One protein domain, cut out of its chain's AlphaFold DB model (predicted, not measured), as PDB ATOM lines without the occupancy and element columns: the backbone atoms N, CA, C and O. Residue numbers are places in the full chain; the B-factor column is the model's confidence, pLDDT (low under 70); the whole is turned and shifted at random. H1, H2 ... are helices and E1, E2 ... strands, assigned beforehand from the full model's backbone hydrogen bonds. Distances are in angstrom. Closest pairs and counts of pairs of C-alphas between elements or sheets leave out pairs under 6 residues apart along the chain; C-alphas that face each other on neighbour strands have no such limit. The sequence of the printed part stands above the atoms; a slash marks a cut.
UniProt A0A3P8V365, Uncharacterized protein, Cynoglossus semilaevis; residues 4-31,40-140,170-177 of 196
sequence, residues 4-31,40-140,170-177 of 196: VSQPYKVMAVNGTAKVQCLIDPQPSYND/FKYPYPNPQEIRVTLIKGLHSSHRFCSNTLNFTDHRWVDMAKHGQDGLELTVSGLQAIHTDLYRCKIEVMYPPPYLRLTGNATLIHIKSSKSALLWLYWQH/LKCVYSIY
ATOM      1  N   VAL A   4     -37.333 -33.977 -16.601       89.19
ATOM      2  CA  VAL A   4     -38.740 -34.298 -16.859       89.19
ATOM      3  C   VAL A   4     -39.628 -33.238 -16.221       89.19
ATOM      4  O   VAL A   4     -39.725 -33.139 -14.998       89.19
ATOM      5  N   SER A   5     -40.295 -32.464 -17.062       88.62
ATOM      6  CA  SER A   5     -41.313 -31.505 -16.659       88.62
ATOM      7  C   SER A   5     -42.645 -32.225 -16.462       88.62
ATOM      8  O   SER A   5     -43.058 -33.058 -17.272       88.62
ATOM      9  N   GLN A   6     -43.311 -31.920 -15.352       90.00
ATOM     10  CA  GLN A   6     -44.613 -32.469 -14.987       90.00
ATOM     11  C   GLN A   6     -45.499 -31.352 -14.427       90.00
ATOM     12  O   GLN A   6     -44.971 -30.399 -13.847       90.00
ATOM     13  N   PRO A   7     -46.835 -31.461 -14.528       91.56
ATOM     14  CA  PRO A   7     -47.725 -30.525 -13.859       91.56
ATOM     15  C   PRO A   7     -47.559 -30.624 -12.340       91.56
ATOM     16  O   PRO A   7     -47.400 -31.712 -11.792       91.56
ATOM     17  N   TYR A   8     -47.670 -29.499 -11.638       94.44
ATOM     18  CA  TYR A   8     -47.597 -29.488 -10.173       94.44
ATOM     19  C   TYR A   8     -48.766 -30.248  -9.526       94.44
ATOM     20  O   TYR A   8     -48.610 -30.907  -8.499       94.44
ATOM     21  N   LYS A   9     -49.953 -30.187 -10.141       94.50
ATOM     22  CA  LYS A   9     -51.180 -30.795  -9.622       94.50
ATOM     23  C   LYS A   9     -52.084 -31.278 -10.750       94.50
ATOM     24  O   LYS A   9     -52.268 -30.581 -11.740       94.50
ATOM     25  N   VAL A  10     -52.708 -32.436 -10.546       93.31
ATOM     26  CA  VAL A  10     -53.730 -33.014 -11.424       93.31
ATOM     27  C   VAL A  10     -54.927 -33.441 -10.584       93.31
ATOM     28  O   VAL A  10     -54.786 -33.980  -9.486       93.31
ATOM     29  N   MET A  11     -56.125 -33.211 -11.109       93.31
ATOM     30  CA  MET A  11     -57.367 -33.660 -10.490       93.31
ATOM     31  C   MET A  11     -57.800 -34.985 -11.111       93.31
ATOM     32  O   MET A  11     -57.944 -35.073 -12.329       93.31
ATOM     33  N   ALA A  12     -58.049 -36.002 -10.285       90.19
ATOM     34  CA  ALA A  12     -58.655 -37.232 -10.777       90.19
ATOM     35  C   ALA A  12     -60.171 -37.053 -10.925       90.19
ATOM     36  O   ALA A  12     -60.856 -36.624  -9.989       90.19
ATOM     37  N   VAL A  13     -60.693 -37.422 -12.089       89.00
ATOM     38  CA  VAL A  13     -62.118 -37.412 -12.426       89.00
ATOM     39  C   VAL A  13     -62.553 -38.858 -12.626       89.00
ATOM     40  O   VAL A  13     -61.914 -39.601 -13.365       89.00
ATOM     41  N   ASN A  14     -63.609 -39.290 -11.932       86.31
ATOM     42  CA  ASN A  14     -64.118 -40.669 -11.995       86.31
ATOM     43  C   ASN A  14     -63.038 -41.738 -11.722       86.31
ATOM     44  O   ASN A  14     -62.962 -42.758 -12.402       86.31
ATOM     45  N   GLY A  15     -62.149 -41.475 -10.757       84.00
ATOM     46  CA  GLY A  15     -61.036 -42.376 -10.436       84.00
ATOM     47  C   GLY A  15     -59.962 -42.463 -11.525       84.00
ATOM     48  O   GLY A  15     -59.145 -43.382 -11.496       84.00
ATOM     49  N   THR A  16     -59.947 -41.527 -12.476       87.06
ATOM     50  CA  THR A  16     -58.963 -41.463 -13.559       87.06
ATOM     51  C   THR A  16     -58.217 -40.133 -13.517       87.06
ATOM     52  O   THR A  16     -58.840 -39.080 -13.408       87.06
ATOM     53  N   ALA A  17     -56.889 -40.164 -13.592       88.25
ATOM     54  CA  ALA A  17     -56.038 -38.976 -13.648       88.25
ATOM     55  C   ALA A  17     -55.128 -39.027 -14.876       88.25
ATOM     56  O   ALA A  17     -54.612 -40.088 -15.217       88.25
ATOM     57  N   LYS A  18     -54.919 -37.871 -15.504       89.00
ATOM     58  CA  LYS A  18     -54.038 -37.686 -16.661       89.00
ATOM     59  C   LYS A  18     -52.808 -36.898 -16.231       89.00
ATOM     60  O   LYS A  18     -52.929 -35.748 -15.822       89.00
ATOM     61  N   VAL A  19     -51.642 -37.527 -16.266       86.81
ATOM     62  CA  VAL A  19     -50.364 -36.935 -15.860       86.81
ATOM     63  C   VAL A  19     -49.481 -36.812 -17.089       86.81
ATOM     64  O   VAL A  19     -49.083 -37.816 -17.667       86.81
ATOM     65  N   GLN A  20     -49.161 -35.584 -17.475       86.69
ATOM     66  CA  GLN A  20     -48.261 -35.320 -18.591       86.69
ATOM     67  C   GLN A  20     -46.805 -35.328 -18.108       86.69
ATOM     68  O   GLN A  20     -46.474 -34.669 -17.121       86.69
ATOM     69  N   CYS A  21     -45.946 -36.080 -18.793       86.12
ATOM     70  CA  CYS A  21     -44.504 -36.098 -18.568       86.12
ATOM     71  C   CYS A  21     -43.781 -35.669 -19.843       86.12
ATOM     72  O   CYS A  21     -43.954 -36.283 -20.896       86.12
ATOM     73  N   LEU A  22     -42.951 -34.636 -19.732       85.31
ATOM     74  CA  LEU A  22     -42.256 -34.015 -20.858       85.31
ATOM     75  C   LEU A  22     -40.752 -34.069 -20.623       85.31
ATOM     76  O   LEU A  22     -40.307 -33.632 -19.568       85.31
ATOM     77  N   ILE A  23     -39.975 -34.583 -21.575       84.25
ATOM     78  CA  ILE A  23     -38.511 -34.474 -21.532       84.25
ATOM     79  C   ILE A  23     -38.131 -33.087 -22.059       84.25
ATOM     80  O   ILE A  23     -38.604 -32.698 -23.121       84.25
ATOM     81  N   ASP A  24     -37.307 -32.351 -21.318       79.88
ATOM     82  CA  ASP A  24     -36.851 -31.002 -21.667       79.88
ATOM     83  C   ASP A  24     -35.310 -30.959 -21.745       79.88
ATOM     84  O   ASP A  24     -34.661 -31.323 -20.753       79.88
ATOM     85  N   PRO A  25     -34.711 -30.518 -22.873       76.38
ATOM     86  CA  PRO A  25     -35.347 -30.222 -24.170       76.38
ATOM     87  C   PRO A  25     -35.978 -31.453 -24.842       76.38
ATOM     88  O   PRO A  25     -35.578 -32.585 -24.575       76.38
ATOM     89  N   GLN A  26     -36.961 -31.231 -25.719       72.62
ATOM     90  CA  GLN A  26     -37.680 -32.302 -26.421       72.62
ATOM     91  C   GLN A  26     -36.850 -32.901 -27.578       72.62
ATOM     92  O   GLN A  26     -36.144 -32.161 -28.268       72.62
ATOM     93  N   PRO A  27     -36.933 -34.223 -27.828       69.00
ATOM     94  CA  PRO A  27     -36.299 -34.861 -28.983       69.00
ATOM     95  C   PRO A  27     -36.964 -34.433 -30.305       69.00
ATOM     96  O   PRO A  27     -38.121 -34.771 -30.548       69.00
ATOM     97  N   SER A  28     -36.231 -33.715 -31.164       64.88
ATOM     98  CA  SER A  28     -36.699 -33.289 -32.493       64.88
ATOM     99  C   SER A  28     -36.291 -34.291 -33.578       64.88
ATOM    100  O   SER A  28     -35.147 -34.749 -33.629       64.88
ATOM    101  N   TYR A  29     -37.215 -34.606 -34.488       57.84
ATOM    102  CA  TYR A  29     -36.936 -35.437 -35.665       57.84
ATOM    103  C   TYR A  29     -36.499 -34.625 -36.897       57.84
ATOM    104  O   TYR A  29     -35.816 -35.149 -37.773       57.84
ATOM    105  N   ASN A  30     -36.845 -33.336 -36.963       53.22
ATOM    106  CA  ASN A  30     -36.576 -32.491 -38.127       53.22
ATOM    107  C   ASN A  30     -35.301 -31.664 -37.927       53.22
ATOM    108  O   ASN A  30     -35.366 -30.445 -37.833       53.22
ATOM    109  N   ASP A  31     -34.144 -32.321 -37.899       47.94
ATOM    110  CA  ASP A  31     -32.851 -31.638 -38.034       47.94
ATOM    111  C   ASP A  31     -32.197 -32.014 -39.368       47.94
ATOM    112  O   ASP A  31     -31.120 -32.600 -39.441       47.94
ATOM    113  N   PHE A  40     -30.799 -25.015 -26.905       62.25
ATOM    114  CA  PHE A  40     -31.661 -26.059 -26.331       62.25
ATOM    115  C   PHE A  40     -31.939 -27.195 -27.324       62.25
ATOM    116  O   PHE A  40     -33.085 -27.547 -27.586       62.25
ATOM    117  N   LYS A  41     -30.882 -27.768 -27.904       72.44
ATOM    118  CA  LYS A  41     -30.993 -28.970 -28.740       72.44
ATOM    119  C   LYS A  41     -30.903 -30.226 -27.870       72.44
ATOM    120  O   LYS A  41     -30.035 -30.315 -27.003       72.44
ATOM    121  N   TYR A  42     -31.796 -31.191 -28.098       71.88
ATOM    122  CA  TYR A  42     -31.728 -32.495 -27.438       71.88
ATOM    123  C   TYR A  42     -30.429 -33.214 -27.850       71.88
ATOM    124  O   TYR A  42     -30.190 -33.388 -29.046       71.88
ATOM    125  N   PRO A  43     -29.556 -33.597 -26.899       79.25
ATOM    126  CA  PRO A  43     -28.191 -34.029 -27.208       79.25
ATOM    127  C   PRO A  43     -28.072 -35.511 -27.600       79.25
ATOM    128  O   PRO A  43     -26.958 -36.001 -27.770       79.25
ATOM    129  N   TYR A  44     -29.189 -36.237 -27.729       81.50
ATOM    130  CA  TYR A  44     -29.209 -37.678 -28.000       81.50
ATOM    131  C   TYR A  44     -30.068 -38.018 -29.223       81.50
ATOM    132  O   TYR A  44     -30.934 -37.229 -29.600       81.50
ATOM    133  N   PRO A  45     -29.858 -39.191 -29.846       79.81
ATOM    134  CA  PRO A  45     -30.773 -39.702 -30.861       79.81
ATOM    135  C   PRO A  45     -32.208 -39.828 -30.333       79.81
ATOM    136  O   PRO A  45     -32.445 -39.977 -29.130       79.81
ATOM    137  N   ASN A  46     -33.170 -39.790 -31.255       78.06
ATOM    138  CA  ASN A  46     -34.580 -39.933 -30.916       78.06
ATOM    139  C   ASN A  46     -34.853 -41.305 -30.278       78.06
ATOM    140  O   ASN A  46     -34.360 -42.322 -30.775       78.06
ATOM    141  N   PRO A  47     -35.621 -41.351 -29.177       80.38
ATOM    142  CA  PRO A  47     -35.837 -42.581 -28.437       80.38
ATOM    143  C   PRO A  47     -36.756 -43.543 -29.203       80.38
ATOM    144  O   PRO A  47     -37.853 -43.176 -29.618       80.38
ATOM    145  N   GLN A  48     -36.330 -44.799 -29.336       84.00
ATOM    146  CA  GLN A  48     -37.089 -45.887 -29.964       84.00
ATOM    147  C   GLN A  48     -37.705 -46.834 -28.928       84.00
ATOM    148  O   GLN A  48     -38.787 -47.367 -29.144       84.00
ATOM    149  N   GLU A  49     -37.069 -47.006 -27.773       86.75
ATOM    150  CA  GLU A  49     -37.613 -47.767 -26.650       86.75
ATOM    151  C   GLU A  49     -37.524 -46.933 -25.376       86.75
ATOM    152  O   GLU A  49     -36.432 -46.584 -24.913       86.75
ATOM    153  N   ILE A  50     -38.681 -46.634 -24.784       86.44
ATOM    154  CA  ILE A  50     -38.763 -45.934 -23.503       86.44
ATOM    155  C   ILE A  50     -39.584 -46.721 -22.502       86.44
ATOM    156  O   ILE A  50     -40.646 -47.258 -22.801       86.44
ATOM    157  N   ARG A  51     -39.132 -46.730 -21.257       88.06
ATOM    158  CA  ARG A  51     -39.889 -47.251 -20.131       88.06
ATOM    159  C   ARG A  51     -40.331 -46.108 -19.248       88.06
ATOM    160  O   ARG A  51     -39.521 -45.319 -18.772       88.06
ATOM    161  N   VAL A  52     -41.621 -46.057 -18.968       88.00
ATOM    162  CA  VAL A  52     -42.221 -44.997 -18.173       88.00
ATOM    163  C   VAL A  52     -42.824 -45.604 -16.923       88.00
ATOM    164  O   VAL A  52     -43.614 -46.544 -16.977       88.00
ATOM    165  N   THR A  53     -42.413 -45.086 -15.775       88.75
ATOM    166  CA  THR A  53     -42.808 -45.578 -14.460       88.75
ATOM    167  C   THR A  53     -43.373 -44.433 -13.638       88.75
ATOM    168  O   THR A  53     -42.722 -43.407 -13.468       88.75
ATOM    169  N   LEU A  54     -44.563 -44.626 -13.076       89.81
ATOM    170  CA  LEU A  54     -45.127 -43.719 -12.089       89.81
ATOM    171  C   LEU A  54     -44.793 -44.231 -10.690       89.81
ATOM    172  O   LEU A  54     -45.098 -45.373 -10.339       89.81
ATOM    173  N   ILE A  55     -44.164 -43.386  -9.883       91.19
ATOM    174  CA  ILE A  55     -43.719 -43.707  -8.527       91.19
ATOM    175  C   ILE A  55     -44.563 -42.899  -7.549       91.19
ATOM    176  O   ILE A  55     -44.672 -41.683  -7.694       91.19
ATOM    177  N   LYS A  56     -45.163 -43.562  -6.558       90.00
ATOM    178  CA  LYS A  56     -45.946 -42.885  -5.518       90.00
ATOM    179  C   LYS A  56     -45.016 -42.400  -4.404       90.00
ATOM    180  O   LYS A  56     -44.188 -43.171  -3.932       90.00
ATOM    181  N   GLY A  57     -45.177 -41.169  -3.944       87.56
ATOM    182  CA  GLY A  57     -44.431 -40.571  -2.840       87.56
ATOM    183  C   GLY A  57     -43.063 -39.988  -3.225       87.56
ATOM    184  O   GLY A  57     -42.458 -40.320  -4.251       87.56
ATOM    185  N   LEU A  58     -42.557 -39.111  -2.353       81.25
ATOM    186  CA  LEU A  58     -41.313 -38.363  -2.575       81.25
ATOM    187  C   LEU A  58     -40.050 -39.213  -2.338       81.25
ATOM    188  O   LEU A  58     -39.119 -39.166  -3.131       81.25
ATOM    189  N   HIS A  59     -40.060 -40.038  -1.286       76.94
ATOM    190  CA  HIS A  59     -38.924 -40.882  -0.874       76.94
ATOM    191  C   HIS A  59     -39.152 -42.376  -1.127       76.94
ATOM    192  O   HIS A  59     -38.264 -43.197  -0.921       76.94
ATOM    193  N   SER A  60     -40.352 -42.748  -1.566       72.31
ATOM    194  CA  SER A  60     -40.676 -44.146  -1.818       72.31
ATOM    195  C   SER A  60     -40.075 -44.607  -3.153       72.31
ATOM    196  O   SER A  60     -40.083 -43.877  -4.145       72.31
ATOM    197  N   SER A  61     -39.571 -45.842  -3.183       71.25
ATOM    198  CA  SER A  61     -39.200 -46.569  -4.406       71.25
ATOM    199  C   SER A  61     -40.350 -47.439  -4.935       71.25
ATOM    200  O   SER A  61     -40.177 -48.205  -5.886       71.25
ATOM    201  N   HIS A  62     -41.538 -47.333  -4.327       80.44
ATOM    202  CA  HIS A  62     -42.684 -48.159  -4.669       80.44
ATOM    203  C   HIS A  62     -43.276 -47.718  -6.011       80.44
ATOM    204  O   HIS A  62     -43.913 -46.665  -6.142       80.44
ATOM    205  N   ARG A  63     -43.047 -48.550  -7.030       81.06
ATOM    206  CA  ARG A  63     -43.589 -48.366  -8.376       81.06
ATOM    207  C   ARG A  63     -45.100 -48.536  -8.312       81.06
ATOM    208  O   ARG A  63     -45.589 -49.616  -8.001       81.06
ATOM    209  N   PHE A  64     -45.825 -47.466  -8.610       82.31
ATOM    210  CA  PHE A  64     -47.280 -47.491  -8.670       82.31
ATOM    211  C   PHE A  64     -47.748 -48.153  -9.966       82.31
ATOM    212  O   PHE A  64     -48.642 -48.993  -9.943       82.31
ATOM    213  N   CYS A  65     -47.097 -47.819 -11.082       84.44
ATOM    214  CA  CYS A  65     -47.255 -48.515 -12.353       84.44
ATOM    215  C   CYS A  65     -46.047 -48.304 -13.269       84.44
ATOM    216  O   CYS A  65     -45.265 -47.375 -13.074       84.44
ATOM    217  N   SER A  66     -45.883 -49.178 -14.260       84.88
ATOM    218  CA  SER A  66     -44.796 -49.134 -15.240       84.88
ATOM    219  C   SER A  66     -45.319 -49.620 -16.579       84.88
ATOM    220  O   SER A  66     -46.073 -50.588 -16.618       84.88
ATOM    221  N   ASN A  67     -44.868 -48.995 -17.659       82.44
ATOM    222  CA  ASN A  67     -45.131 -49.446 -19.014       82.44
ATOM    223  C   ASN A  67     -43.912 -49.214 -19.913       82.44
ATOM    224  O   ASN A  67     -43.146 -48.285 -19.663       82.44
ATOM    225  N   THR A  68     -43.745 -50.040 -20.940       83.81
ATOM    226  CA  THR A  68     -42.685 -49.891 -21.944       83.81
ATOM    227  C   THR A  68     -43.320 -49.556 -23.286       83.81
ATOM    228  O   THR A  68     -44.338 -50.137 -23.661       83.81
ATOM    229  N   LEU A  69     -42.747 -48.576 -23.972       79.94
ATOM    230  CA  LEU A  69     -43.202 -48.038 -25.239       79.94
ATOM    231  C   LEU A  69     -42.116 -48.267 -26.273       79.94
ATOM    232  O   LEU A  69     -40.991 -47.798 -26.103       79.94
ATOM    233  N   ASN A  70     -42.497 -48.947 -27.346       83.50
ATOM    234  CA  ASN A  70     -41.636 -49.183 -28.490       83.50
ATOM    235  C   ASN A  70     -42.174 -48.344 -29.648       83.50
ATOM    236  O   ASN A  70     -43.306 -48.543 -30.105       83.50
ATOM    237  N   PHE A  71     -41.373 -47.390 -30.098       72.56
ATOM    238  CA  PHE A  71     -41.633 -46.585 -31.275       72.56
ATOM    239  C   PHE A  71     -40.940 -47.245 -32.460       72.56
ATOM    240  O   PHE A  71     -39.721 -47.212 -32.590       72.56
ATOM    241  N   THR A  72     -41.729 -47.851 -33.342       65.75
ATOM    242  CA  THR A  72     -41.294 -48.070 -34.723       65.75
ATOM    243  C   THR A  72     -41.131 -46.692 -35.370       65.75
ATOM    244  O   THR A  72     -41.988 -45.836 -35.130       65.75
ATOM    245  N   ASP A  73     -40.063 -46.495 -36.153       56.38
ATOM    246  CA  ASP A  73     -39.471 -45.227 -36.644       56.38
ATOM    247  C   ASP A  73     -40.411 -44.098 -37.117       56.38
ATOM    248  O   ASP A  73     -39.952 -42.984 -37.314       56.38
ATOM    249  N   HIS A  74     -41.716 -44.318 -37.273       53.31
ATOM    250  CA  HIS A  74     -42.693 -43.320 -37.715       53.31
ATOM    251  C   HIS A  74     -43.489 -42.661 -36.576       53.31
ATOM    252  O   HIS A  74     -43.901 -41.513 -36.703       53.31
ATOM    253  N   ARG A  75     -43.686 -43.334 -35.433       55.03
ATOM    254  CA  ARG A  75     -44.588 -42.821 -34.379       55.03
ATOM    255  C   ARG A  75     -44.033 -41.613 -33.632       55.03
ATOM    256  O   ARG A  75     -44.818 -40.808 -33.152       55.03
ATOM    257  N   TRP A  76     -42.709 -41.490 -33.529       52.66
ATOM    258  CA  TRP A  76     -42.062 -40.325 -32.915       52.66
ATOM    259  C   TRP A  76     -42.000 -39.114 -33.852       52.66
ATOM    260  O   TRP A  76     -42.114 -37.972 -33.418       52.66
ATOM    261  N   VAL A  77     -41.897 -39.371 -35.156       45.56
ATOM    262  CA  VAL A  77     -41.837 -38.359 -36.221       45.56
ATOM    263  C   VAL A  77     -43.113 -37.541 -36.297       45.56
ATOM    264  O   VAL A  77     -43.058 -36.322 -36.446       45.56
ATOM    265  N   ASP A  78     -44.256 -38.213 -36.187       46.16
ATOM    266  CA  ASP A  78     -45.560 -37.560 -36.252       46.16
ATOM    267  C   ASP A  78     -45.829 -36.698 -35.010       46.16
ATOM    268  O   ASP A  78     -46.493 -35.668 -35.124       46.16
ATOM    269  N   MET A  79     -45.245 -37.059 -33.856       48.66
ATOM    270  CA  MET A  79     -45.274 -36.235 -32.641       48.66
ATOM    271  C   MET A  79     -44.488 -34.929 -32.863       48.66
ATOM    272  O   MET A  79     -45.058 -33.838 -32.761       48.66
ATOM    273  N   ALA A  80     -43.232 -35.044 -33.318       41.91
ATOM    274  CA  ALA A  80     -42.330 -33.901 -33.498       41.91
ATOM    275  C   ALA A  80     -42.793 -32.914 -34.589       41.91
ATOM    276  O   ALA A  80     -42.513 -31.716 -34.526       41.91
ATOM    277  N   LYS A  81     -43.513 -33.393 -35.612       37.12
ATOM    278  CA  LYS A  81     -44.029 -32.559 -36.712       37.12
ATOM    279  C   LYS A  81     -45.207 -31.663 -36.319       37.12
ATOM    280  O   LYS A  81     -45.450 -30.675 -37.010       37.12
ATOM    281  N   HIS A  82     -45.928 -31.981 -35.244       38.50
ATOM    282  CA  HIS A  82     -47.131 -31.250 -34.829       38.50
ATOM    283  C   HIS A  82     -46.952 -30.399 -33.562       38.50
ATOM    284  O   HIS A  82     -47.925 -29.843 -33.056       38.50
ATOM    285  N   GLY A  83     -45.715 -30.230 -33.082       36.91
ATOM    286  CA  GLY A  83     -45.362 -29.225 -32.072       36.91
ATOM    287  C   GLY A  83     -45.947 -29.463 -30.678       36.91
ATOM    288  O   GLY A  83     -45.936 -28.550 -29.854       36.91
ATOM    289  N   GLN A  84     -46.469 -30.662 -30.400       50.81
ATOM    290  CA  GLN A  84     -47.086 -31.012 -29.118       50.81
ATOM    291  C   GLN A  84     -46.538 -32.339 -28.596       50.81
ATOM    292  O   GLN A  84     -47.218 -33.360 -28.525       50.81
ATOM    293  N   ASP A  85     -45.263 -32.293 -28.222       58.47
ATOM    294  CA  ASP A  85     -44.460 -33.452 -27.848       58.47
ATOM    295  C   ASP A  85     -44.578 -33.768 -26.359       58.47
ATOM    296  O   ASP A  85     -43.892 -33.182 -25.519       58.47
ATOM    297  N   GLY A  86     -45.433 -34.720 -25.992       63.53
ATOM    298  CA  GLY A  86     -45.531 -35.127 -24.600       63.53
ATOM    299  C   GLY A  86     -46.156 -36.480 -24.357       63.53
ATOM    300  O   GLY A  86     -47.147 -36.848 -24.980       63.53
ATOM    301  N   LEU A  87     -45.614 -37.209 -23.383       73.69
ATOM    302  CA  LEU A  87     -46.209 -38.459 -22.953       73.69
ATOM    303  C   LEU A  87     -47.306 -38.185 -21.921       73.69
ATOM    304  O   LEU A  87     -47.012 -37.800 -20.788       73.69
ATOM    305  N   GLU A  88     -48.567 -38.425 -22.279       80.50
ATOM    306  CA  GLU A  88     -49.668 -38.408 -21.314       80.50
ATOM    307  C   GLU A  88     -49.889 -39.808 -20.723       80.50
ATOM    308  O   GLU A  88     -50.234 -40.771 -21.411       80.50
ATOM    309  N   LEU A  89     -49.710 -39.919 -19.410       80.00
ATOM    310  CA  LEU A  89     -50.020 -41.108 -18.630       80.00
ATOM    311  C   LEU A  89     -51.429 -40.999 -18.055       80.00
ATOM    312  O   LEU A  89     -51.708 -40.151 -17.209       80.00
ATOM    313  N   THR A  90     -52.303 -41.913 -18.451       81.12
ATOM    314  CA  THR A  90     -53.641 -42.071 -17.885       81.12
ATOM    315  C   THR A  90     -53.629 -43.167 -16.820       81.12
ATOM    316  O   THR A  90     -53.453 -44.355 -17.093       81.12
ATOM    317  N   VAL A  91     -53.848 -42.775 -15.572       83.12
ATOM    318  CA  VAL A  91     -53.924 -43.676 -14.419       83.12
ATOM    319  C   VAL A  91     -55.386 -43.890 -14.065       83.12
ATOM    320  O   VAL A  91     -56.082 -42.924 -13.761       83.12
ATOM    321  N   SER A  92     -55.849 -45.139 -14.074       83.56
ATOM    322  CA  SER A  92     -57.245 -45.497 -13.784       83.56
ATOM    323  C   SER A  92     -57.384 -46.298 -12.485       83.56
ATOM    324  O   SER A  92     -56.430 -46.917 -12.010       83.56
ATOM    325  N   GLY A  93     -58.584 -46.290 -11.895       82.69
ATOM    326  CA  GLY A  93     -58.892 -47.023 -10.659       82.69
ATOM    327  C   GLY A  93     -58.427 -46.327  -9.372       82.69
ATOM    328  O   GLY A  93     -58.305 -46.964  -8.324       82.69
ATOM    329  N   LEU A  94     -58.154 -45.024  -9.430       84.44
ATOM    330  CA  LEU A  94     -57.764 -44.223  -8.277       84.44
ATOM    331  C   LEU A  94     -58.920 -44.084  -7.275       84.44
ATOM    332  O   LEU A  94     -60.072 -43.875  -7.643       84.44
ATOM    333  N   GLN A  95     -58.586 -44.165  -5.989       86.12
ATOM    334  CA  GLN A  95     -59.505 -44.010  -4.862       86.12
ATOM    335  C   GLN A  95     -59.032 -42.840  -4.002       86.12
ATOM    336  O   GLN A  95     -57.867 -42.469  -4.085       86.12
ATOM    337  N   ALA A  96     -59.882 -42.288  -3.132       85.06
ATOM    338  CA  ALA A  96     -59.515 -41.143  -2.287       85.06
ATOM    339  C   ALA A  96     -58.206 -41.363  -1.493       85.06
ATOM    340  O   ALA A  96     -57.378 -40.458  -1.405       85.06
ATOM    341  N   ILE A  97     -57.966 -42.596  -1.026       84.44
ATOM    342  CA  ILE A  97     -56.745 -43.026  -0.312       84.44
ATOM    343  C   ILE A  97     -55.463 -43.019  -1.171       84.44
ATOM    344  O   ILE A  97     -54.359 -43.221  -0.667       84.44
ATOM    345  N   HIS A  98     -55.596 -42.854  -2.486       85.94
ATOM    346  CA  HIS A  98     -54.481 -42.749  -3.424       85.94
ATOM    347  C   HIS A  98     -54.079 -41.286  -3.678       85.94
ATOM    348  O   HIS A  98     -53.223 -41.046  -4.515       85.94
ATOM    349  N   THR A  99     -54.654 -40.311  -2.969       90.25
ATOM    350  CA  THR A  99     -54.214 -38.909  -3.056       90.25
ATOM    351  C   THR A  99     -52.816 -38.764  -2.463       90.25
ATOM    352  O   THR A  99     -52.628 -39.038  -1.281       90.25
ATOM    353  N   ASP A 100     -51.839 -38.381  -3.287       91.94
ATOM    354  CA  ASP A 100     -50.426 -38.243  -2.906       91.94
ATOM    355  C   ASP A 100     -49.643 -37.492  -4.003       91.94
ATOM    356  O   ASP A 100     -50.186 -37.149  -5.058       91.94
ATOM    357  N   LEU A 101     -48.352 -37.267  -3.769       93.31
ATOM    358  CA  LEU A 101     -47.374 -36.850  -4.765       93.31
ATOM    359  C   LEU A 101     -46.908 -38.050  -5.595       93.31
ATOM    360  O   LEU A 101     -46.588 -39.109  -5.062       93.31
ATOM    361  N   TYR A 102     -46.823 -37.874  -6.909       91.88
ATOM    362  CA  TYR A 102     -46.426 -38.907  -7.861       91.88
ATOM    363  C   TYR A 102     -45.322 -38.409  -8.783       91.88
ATOM    364  O   TYR A 102     -45.470 -37.370  -9.413       91.88
ATOM    365  N   ARG A 103     -44.232 -39.164  -8.913       92.50
ATOM    366  CA  ARG A 103     -43.096 -38.827  -9.783       92.50
ATOM    367  C   ARG A 103     -43.111 -39.677 -11.040       92.50
ATOM    368  O   ARG A 103     -43.263 -40.896 -10.960       92.50
ATOM    369  N   CYS A 104     -42.926 -39.037 -12.186       90.50
ATOM    370  CA  CYS A 104     -42.742 -39.728 -13.451       90.50
ATOM    371  C   CYS A 104     -41.263 -40.011 -13.655       90.50
ATOM    372  O   CYS A 104     -40.439 -39.099 -13.618       90.50
ATOM    373  N   LYS A 105     -40.931 -41.282 -13.848       91.06
ATOM    374  CA  LYS A 105     -39.594 -41.738 -14.199       91.06
ATOM    375  C   LYS A 105     -39.623 -42.244 -15.633       91.06
ATOM    376  O   LYS A 105     -40.374 -43.172 -15.930       91.06
ATOM    377  N   ILE A 106     -38.808 -41.651 -16.493       89.44
ATOM    378  CA  ILE A 106     -38.640 -42.052 -17.887       89.44
ATOM    379  C   ILE A 106     -37.240 -42.636 -18.043       89.44
ATOM    380  O   ILE A 106     -36.251 -42.017 -17.647       89.44
ATOM    381  N   GLU A 107     -37.160 -43.842 -18.587       91.38
ATOM    382  CA  GLU A 107     -35.907 -44.517 -18.907       91.38
ATOM    383  C   GLU A 107     -35.842 -44.723 -20.419       91.38
ATOM    384  O   GLU A 107     -36.703 -45.400 -20.975       91.38
ATOM    385  N   VAL A 108     -34.852 -44.129 -21.084       89.19
ATOM    386  CA  VAL A 108     -34.585 -44.391 -22.505       89.19
ATOM    387  C   VAL A 108     -33.689 -45.620 -22.566       89.19
ATOM    388  O   VAL A 108     -32.585 -45.607 -22.022       89.19
ATOM    389  N   MET A 109     -34.207 -46.696 -23.154       90.62
ATOM    390  CA  MET A 109     -33.530 -47.991 -23.249       90.62
ATOM    391  C   MET A 109     -32.819 -48.145 -24.593       90.62
ATOM    392  O   MET A 109     -31.739 -48.729 -24.651       90.62
ATOM    393  N   TYR A 110     -33.409 -47.605 -25.659       88.75
ATOM    394  CA  TYR A 110     -32.861 -47.688 -27.006       88.75
ATOM    395  C   TYR A 110     -33.272 -46.465 -27.841       88.75
ATOM    396  O   TYR A 110     -34.408 -46.000 -27.695       88.75
ATOM    397  N   PRO A 111     -32.404 -45.947 -28.727       87.06
ATOM    398  CA  PRO A 111     -30.985 -46.292 -28.888       87.06
ATOM    399  C   PRO A 111     -30.123 -45.821 -27.696       87.06
ATOM    400  O   PRO A 111     -30.498 -44.860 -27.023       87.06
ATOM    401  N   PRO A 112     -28.984 -46.480 -27.390       89.25
ATOM    402  CA  PRO A 112     -28.059 -46.015 -26.358       89.25
ATOM    403  C   PRO A 112     -27.595 -44.573 -26.631       89.25
ATOM    404  O   PRO A 112     -27.454 -44.193 -27.795       89.25
ATOM    405  N   PRO A 113     -27.310 -43.766 -25.593       89.31
ATOM    406  CA  PRO A 113     -27.052 -44.150 -24.200       89.31
ATOM    407  C   PRO A 113     -28.308 -44.343 -23.336       89.31
ATOM    408  O   PRO A 113     -29.347 -43.734 -23.563       89.31
ATOM    409  N   TYR A 114     -28.182 -45.158 -22.283       91.25
ATOM    410  CA  TYR A 114     -29.251 -45.361 -21.304       91.25
ATOM    411  C   TYR A 114     -29.463 -44.109 -20.451       91.25
ATOM    412  O   TYR A 114     -28.619 -43.763 -19.621       91.25
ATOM    413  N   LEU A 115     -30.612 -43.456 -20.610       90.50
ATOM    414  CA  LEU A 115     -30.970 -42.262 -19.841       90.50
ATOM    415  C   LEU A 115     -31.990 -42.612 -18.768       90.50
ATOM    416  O   LEU A 115     -32.902 -43.401 -19.000       90.50
ATOM    417  N   ARG A 116     -31.861 -41.995 -17.592       92.50
ATOM    418  CA  ARG A 116     -32.820 -42.124 -16.491       92.50
ATOM    419  C   ARG A 116     -33.193 -40.746 -15.986       92.50
ATOM    420  O   ARG A 116     -32.412 -40.107 -15.290       92.50
ATOM    421  N   LEU A 117     -34.403 -40.316 -16.306       91.31
ATOM    422  CA  LEU A 117     -34.910 -39.003 -15.946       91.31
ATOM    423  C   LEU A 117     -36.074 -39.157 -14.971       91.31
ATOM    424  O   LEU A 117     -36.919 -40.036 -15.133       91.31
ATOM    425  N   THR A 118     -36.119 -38.313 -13.945       92.19
ATOM    426  CA  THR A 118     -37.202 -38.304 -12.951       92.19
ATOM    427  C   THR A 118     -37.738 -36.887 -12.817       92.19
ATOM    428  O   THR A 118     -36.953 -35.951 -12.721       92.19
ATOM    429  N   GLY A 119     -39.058 -36.728 -12.834       90.19
ATOM    430  CA  GLY A 119     -39.696 -35.422 -12.700       90.19
ATOM    431  C   GLY A 119     -39.923 -34.986 -11.250       90.19
ATOM    432  O   GLY A 119     -39.826 -35.781 -10.309       90.19
ATOM    433  N   ASN A 120     -40.283 -33.711 -11.090       90.44
ATOM    434  CA  ASN A 120     -40.381 -32.995  -9.806       90.44
ATOM    435  C   ASN A 120     -41.604 -33.348  -8.938       90.44
ATOM    436  O   ASN A 120     -41.880 -32.670  -7.954       90.44
ATOM    437  N   ALA A 121     -42.299 -34.434  -9.267       92.19
ATOM    438  CA  ALA A 121     -43.562 -34.859  -8.676       92.19
ATOM    439  C   ALA A 121     -44.784 -34.004  -9.057       92.19
ATOM    440  O   ALA A 121     -44.717 -32.803  -9.293       92.19
ATOM    441  N   THR A 122     -45.932 -34.669  -9.068       93.19
ATOM    442  CA  THR A 122     -47.258 -34.120  -9.337       93.19
ATOM    443  C   THR A 122     -48.186 -34.541  -8.212       93.19
ATOM    444  O   THR A 122     -48.312 -35.733  -7.929       93.19
ATOM    445  N   LEU A 123     -48.888 -33.596  -7.593       94.88
ATOM    446  CA  LEU A 123     -49.956 -33.912  -6.652       94.88
ATOM    447  C   LEU A 123     -51.178 -34.424  -7.420       94.88
ATOM    448  O   LEU A 123     -51.844 -33.652  -8.111       94.88
ATOM    449  N   ILE A 124     -51.508 -35.707  -7.274       93.38
ATOM    450  CA  ILE A 124     -52.755 -36.255  -7.815       93.38
ATOM    451  C   ILE A 124     -53.812 -36.166  -6.726       93.38
ATOM    452  O   ILE A 124     -53.775 -36.903  -5.743       93.38
ATOM    453  N   HIS A 125     -54.770 -35.263  -6.908       93.62
ATOM    454  CA  HIS A 125     -55.854 -35.057  -5.961       93.62
ATOM    455  C   HIS A 125     -57.133 -35.741  -6.447       93.62
ATOM    456  O   HIS A 125     -57.711 -35.364  -7.472       93.62
ATOM    457  N   ILE A 126     -57.587 -36.747  -5.699       90.69
ATOM    458  CA  ILE A 126     -58.778 -37.524  -6.039       90.69
ATOM    459  C   ILE A 126     -59.942 -37.029  -5.197       90.69
ATOM    460  O   ILE A 126     -59.939 -37.158  -3.973       90.69
ATOM    461  N   LYS A 127     -60.966 -36.476  -5.855       85.12
ATOM    462  CA  LYS A 127     -62.194 -36.096  -5.157       85.12
ATOM    463  C   LYS A 127     -62.838 -37.357  -4.593       85.12
ATOM    464  O   LYS A 127     -63.143 -38.290  -5.335       85.12
ATOM    465  N   SER A 128     -63.069 -37.369  -3.285       71.31
ATOM    466  CA  SER A 128     -63.894 -38.402  -2.675       71.31
ATOM    467  C   SER A 128     -65.299 -38.302  -3.258       71.31
ATOM    468  O   SER A 128     -65.938 -37.252  -3.173       71.31
ATOM    469  N   SER A 129     -65.811 -39.392  -3.829       63.66
ATOM    470  CA  SER A 129     -67.247 -39.494  -4.046       63.66
ATOM    471  C   SER A 129     -67.923 -39.445  -2.675       63.66
ATOM    472  O   SER A 129     -67.437 -40.045  -1.710       63.66
ATOM    473  N   LYS A 130     -69.049 -38.730  -2.567       60.34
ATOM    474  CA  LYS A 130     -69.840 -38.613  -1.326       60.34
ATOM    475  C   LYS A 130     -70.191 -39.987  -0.714       60.34
ATOM    476  O   LYS A 130     -70.444 -40.082   0.480       60.34
ATOM    477  N   SER A 131     -70.118 -41.062  -1.506       56.00
ATOM    478  CA  SER A 131     -70.274 -42.444  -1.056       56.00
ATOM    479  C   SER A 131     -69.234 -42.901  -0.023       56.00
ATOM    480  O   SER A 131     -69.599 -43.657   0.865       56.00
ATOM    481  N   ALA A 132     -67.975 -42.443  -0.056       54.91
ATOM    482  CA  ALA A 132     -66.983 -42.856   0.950       54.91
ATOM    483  C   ALA A 132     -67.232 -42.217   2.333       54.91
ATOM    484  O   ALA A 132     -66.948 -42.837   3.355       54.91
ATOM    485  N   LEU A 133     -67.828 -41.016   2.369       55.88
ATOM    486  CA  LEU A 133     -68.283 -40.388   3.615       55.88
ATOM    487  C   LEU A 133     -69.451 -41.164   4.233       55.88
ATOM    488  O   LEU A 133     -69.481 -41.329   5.446       55.88
ATOM    489  N   LEU A 134     -70.351 -41.718   3.412       56.78
ATOM    490  CA  LEU A 134     -71.428 -42.603   3.875       56.78
ATOM    491  C   LEU A 134     -70.897 -43.921   4.470       56.78
ATOM    492  O   LEU A 134     -71.440 -44.378   5.472       56.78
ATOM    493  N   TRP A 135     -69.811 -44.495   3.933       53.72
ATOM    494  CA  TRP A 135     -69.155 -45.676   4.525       53.72
ATOM    495  C   TRP A 135     -68.539 -45.385   5.901       53.72
ATOM    496  O   TRP A 135     -68.725 -46.175   6.822       53.72
ATOM    497  N   LEU A 136     -67.853 -44.248   6.069       58.34
ATOM    498  CA  LEU A 136     -67.326 -43.834   7.378       58.34
ATOM    499  C   LEU A 136     -68.454 -43.558   8.381       58.34
ATOM    500  O   LEU A 136     -68.342 -43.940   9.544       58.34
ATOM    501  N   TYR A 137     -69.560 -42.971   7.921       61.09
ATOM    502  CA  TYR A 137     -70.749 -42.743   8.744       61.09
ATOM    503  C   TYR A 137     -71.386 -44.058   9.223       61.09
ATOM    504  O   TYR A 137     -71.698 -44.203  10.402       61.09
ATOM    505  N   TRP A 138     -71.503 -45.057   8.341       55.12
ATOM    506  CA  TRP A 138     -71.987 -46.392   8.706       55.12
ATOM    507  C   TRP A 138     -71.043 -47.119   9.671       55.12
ATOM    508  O   TRP A 138     -71.511 -47.740  10.623       55.12
ATOM    509  N   GLN A 139     -69.722 -47.017   9.487       54.72
ATOM    510  CA  GLN A 139     -68.747 -47.643  10.390       54.72
ATOM    511  C   GLN A 139     -68.827 -47.056  11.810       54.72
ATOM    512  O   GLN A 139     -68.780 -47.803  12.785       54.72
ATOM    513  N   HIS A 140     -69.009 -45.735  11.927       52.59
ATOM    514  CA  HIS A 140     -69.110 -45.058  13.221       52.59
ATOM    515  C   HIS A 140     -70.416 -45.412  13.961       52.59
ATOM    516  O   HIS A 140     -70.383 -45.675  15.162       52.59
ATOM    517  N   LEU A 170     -54.047 -51.669 -10.253       61.53
ATOM    518  CA  LEU A 170     -54.284 -50.400 -10.930       61.53
ATOM    519  C   LEU A 170     -53.692 -50.483 -12.341       61.53
ATOM    520  O   LEU A 170     -52.564 -50.945 -12.514       61.53
ATOM    521  N   LYS A 171     -54.455 -50.048 -13.347       64.19
ATOM    522  CA  LYS A 171     -54.013 -50.049 -14.743       64.19
ATOM    523  C   LYS A 171     -53.576 -48.642 -15.135       64.19
ATOM    524  O   LYS A 171     -54.366 -47.697 -15.054       64.19
ATOM    525  N   CYS A 172     -52.326 -48.524 -15.570       66.38
ATOM    526  CA  CYS A 172     -51.836 -47.338 -16.256       66.38
ATOM    527  C   CYS A 172     -51.863 -47.595 -17.752       66.38
ATOM    528  O   CYS A 172     -51.329 -48.594 -18.229       66.38
ATOM    529  N   VAL A 173     -52.499 -46.681 -18.464       70.62
ATOM    530  CA  VAL A 173     -52.560 -46.645 -19.918       70.62
ATOM    531  C   VAL A 173     -51.889 -45.348 -20.335       70.62
ATOM    532  O   VAL A 173     -51.962 -44.351 -19.627       70.62
ATOM    533  N   TYR A 174     -51.197 -45.352 -21.458       63.09
ATOM    534  CA  TYR A 174     -50.629 -44.139 -22.023       63.09
ATOM    535  C   TYR A 174     -51.446 -43.754 -23.243       63.09
ATOM    536  O   TYR A 174     -51.991 -44.610 -23.943       63.09
ATOM    537  N   SER A 175     -51.521 -42.461 -23.487       52.16
ATOM    538  CA  SER A 175     -52.132 -41.903 -24.679       52.16
ATOM    539  C   SER A 175     -51.160 -40.904 -25.273       52.16
ATOM    540  O   SER A 175     -50.674 -40.007 -24.587       52.16
ATOM    541  N   ILE A 176     -50.856 -41.106 -26.548       53.47
ATOM    542  CA  ILE A 176     -50.094 -40.168 -27.361       53.47
ATOM    543  C   ILE A 176     -51.137 -39.322 -28.084       53.47
ATOM    544  O   ILE A 176     -52.022 -39.880 -28.733       53.47
ATOM    545  N   TYR A 177     -51.072 -38.003 -27.933       45.28
ATOM    546  CA  TYR A 177     -51.967 -37.090 -28.636       45.28
ATOM    547  C   TYR A 177     -51.184 -36.310 -29.679       45.28
ATOM    548  O   TYR A 177     -50.135 -35.759 -29.373       45.28
TER     549      TYR A 177
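Overview. This is residues 4 to 31, 40 to 140 and 170 to 177 of the 196 residues of an uncharacterized protein of Cynoglossus semilaevis (UniProt A0A3P8V365). Two twisted sheets lie face to face as a sandwich, a large one of E1, E3, E4, E6, E7 and E8 and a small one of E2, E5 and E9. H2 makes an arm at one end, where residues 133 to 140 stick out, and the small helix H1 lies at the opposite end. The printed part has 137 residues, in the order E1 E2 E3 E4 H1 E5 E6 E7 E8 H2 E9; the class is mixed, the large sheet is branched and mixed, and the small one is antiparallel in the order E2, E5, E9. The whole is only just compact, close to loose, with a radius of gyration of the C-alphas of 17.1 A, and spans 63 by 30 by 24 A, the arm adding to its length.

Along the chain. Begin at C-alpha 100, (-50.426, -38.243, -2.906): from there E6 runs 31.3 A to residue 110. In the same sheet as E6 look for E3, residues 49 to 56, 23.2 A; E4, residues 63 to 70, 20.2 A; E7, residues 115 to 118; E8, residues 122 to 126; and E1, residues 9 to 12. The other sheet holds E2, residues 17 to 24, 22.3 A; E5, residues 87 to 91; and E9, residues 172 to 175, ending at C-alpha 175, (-52.132, -41.903, -24.679). H1 is residues 75 to 81, 10.5 A; H2 is residues 130 to 140, 15.9 A, ending at (-69.110, -45.058, 13.221).

Arrangement. Beside E6, E3 lies on one side, with N 105 and O 53 2.8 A apart; on the other side look for E7, N 106 to O 117 2.8 A, and E8, N 102 to O 122 2.8 A. These three are antiparallel to E6, and E6 and E7 form a hairpin. E3 and E4 form another, N 52 to O 67 2.8 A. E1 is parallel to E8, N 10 to O 123 2.9 A. In the small sheet, E5 is antiparallel to E2, N 19 to O 89 2.8 A, and to E9, N 90 to O 173 2.7 A. The two sheets form a sandwich, two sheets face to face: the parts that face each other are 7.6 A centre to centre, and the strands of the one sheet stand at 40 degrees to those of the other. Between them, the closest C-alphas of E4 and E9 are those of Cys 65 and Cys 172, 6.1 A apart. H1 and H2 are on neither sheet. Every O i to N i+4 pair is within hydrogen-bond range in H2, and 2 of 3 in H1.

Size, cuts and confidence. The farthest C-alphas, those of Asp 31 and His 140, are 64.2 A apart. Residues 32 to 39 and 141 to 169 are not printed, with C-alpha gaps of 13.0 A and 28.8 A. Of the links printed whole, none is long. Mean pLDDT of the printed part is 76.7; look for values under 70 at residues 72 to 86 and 129 to 140, among others.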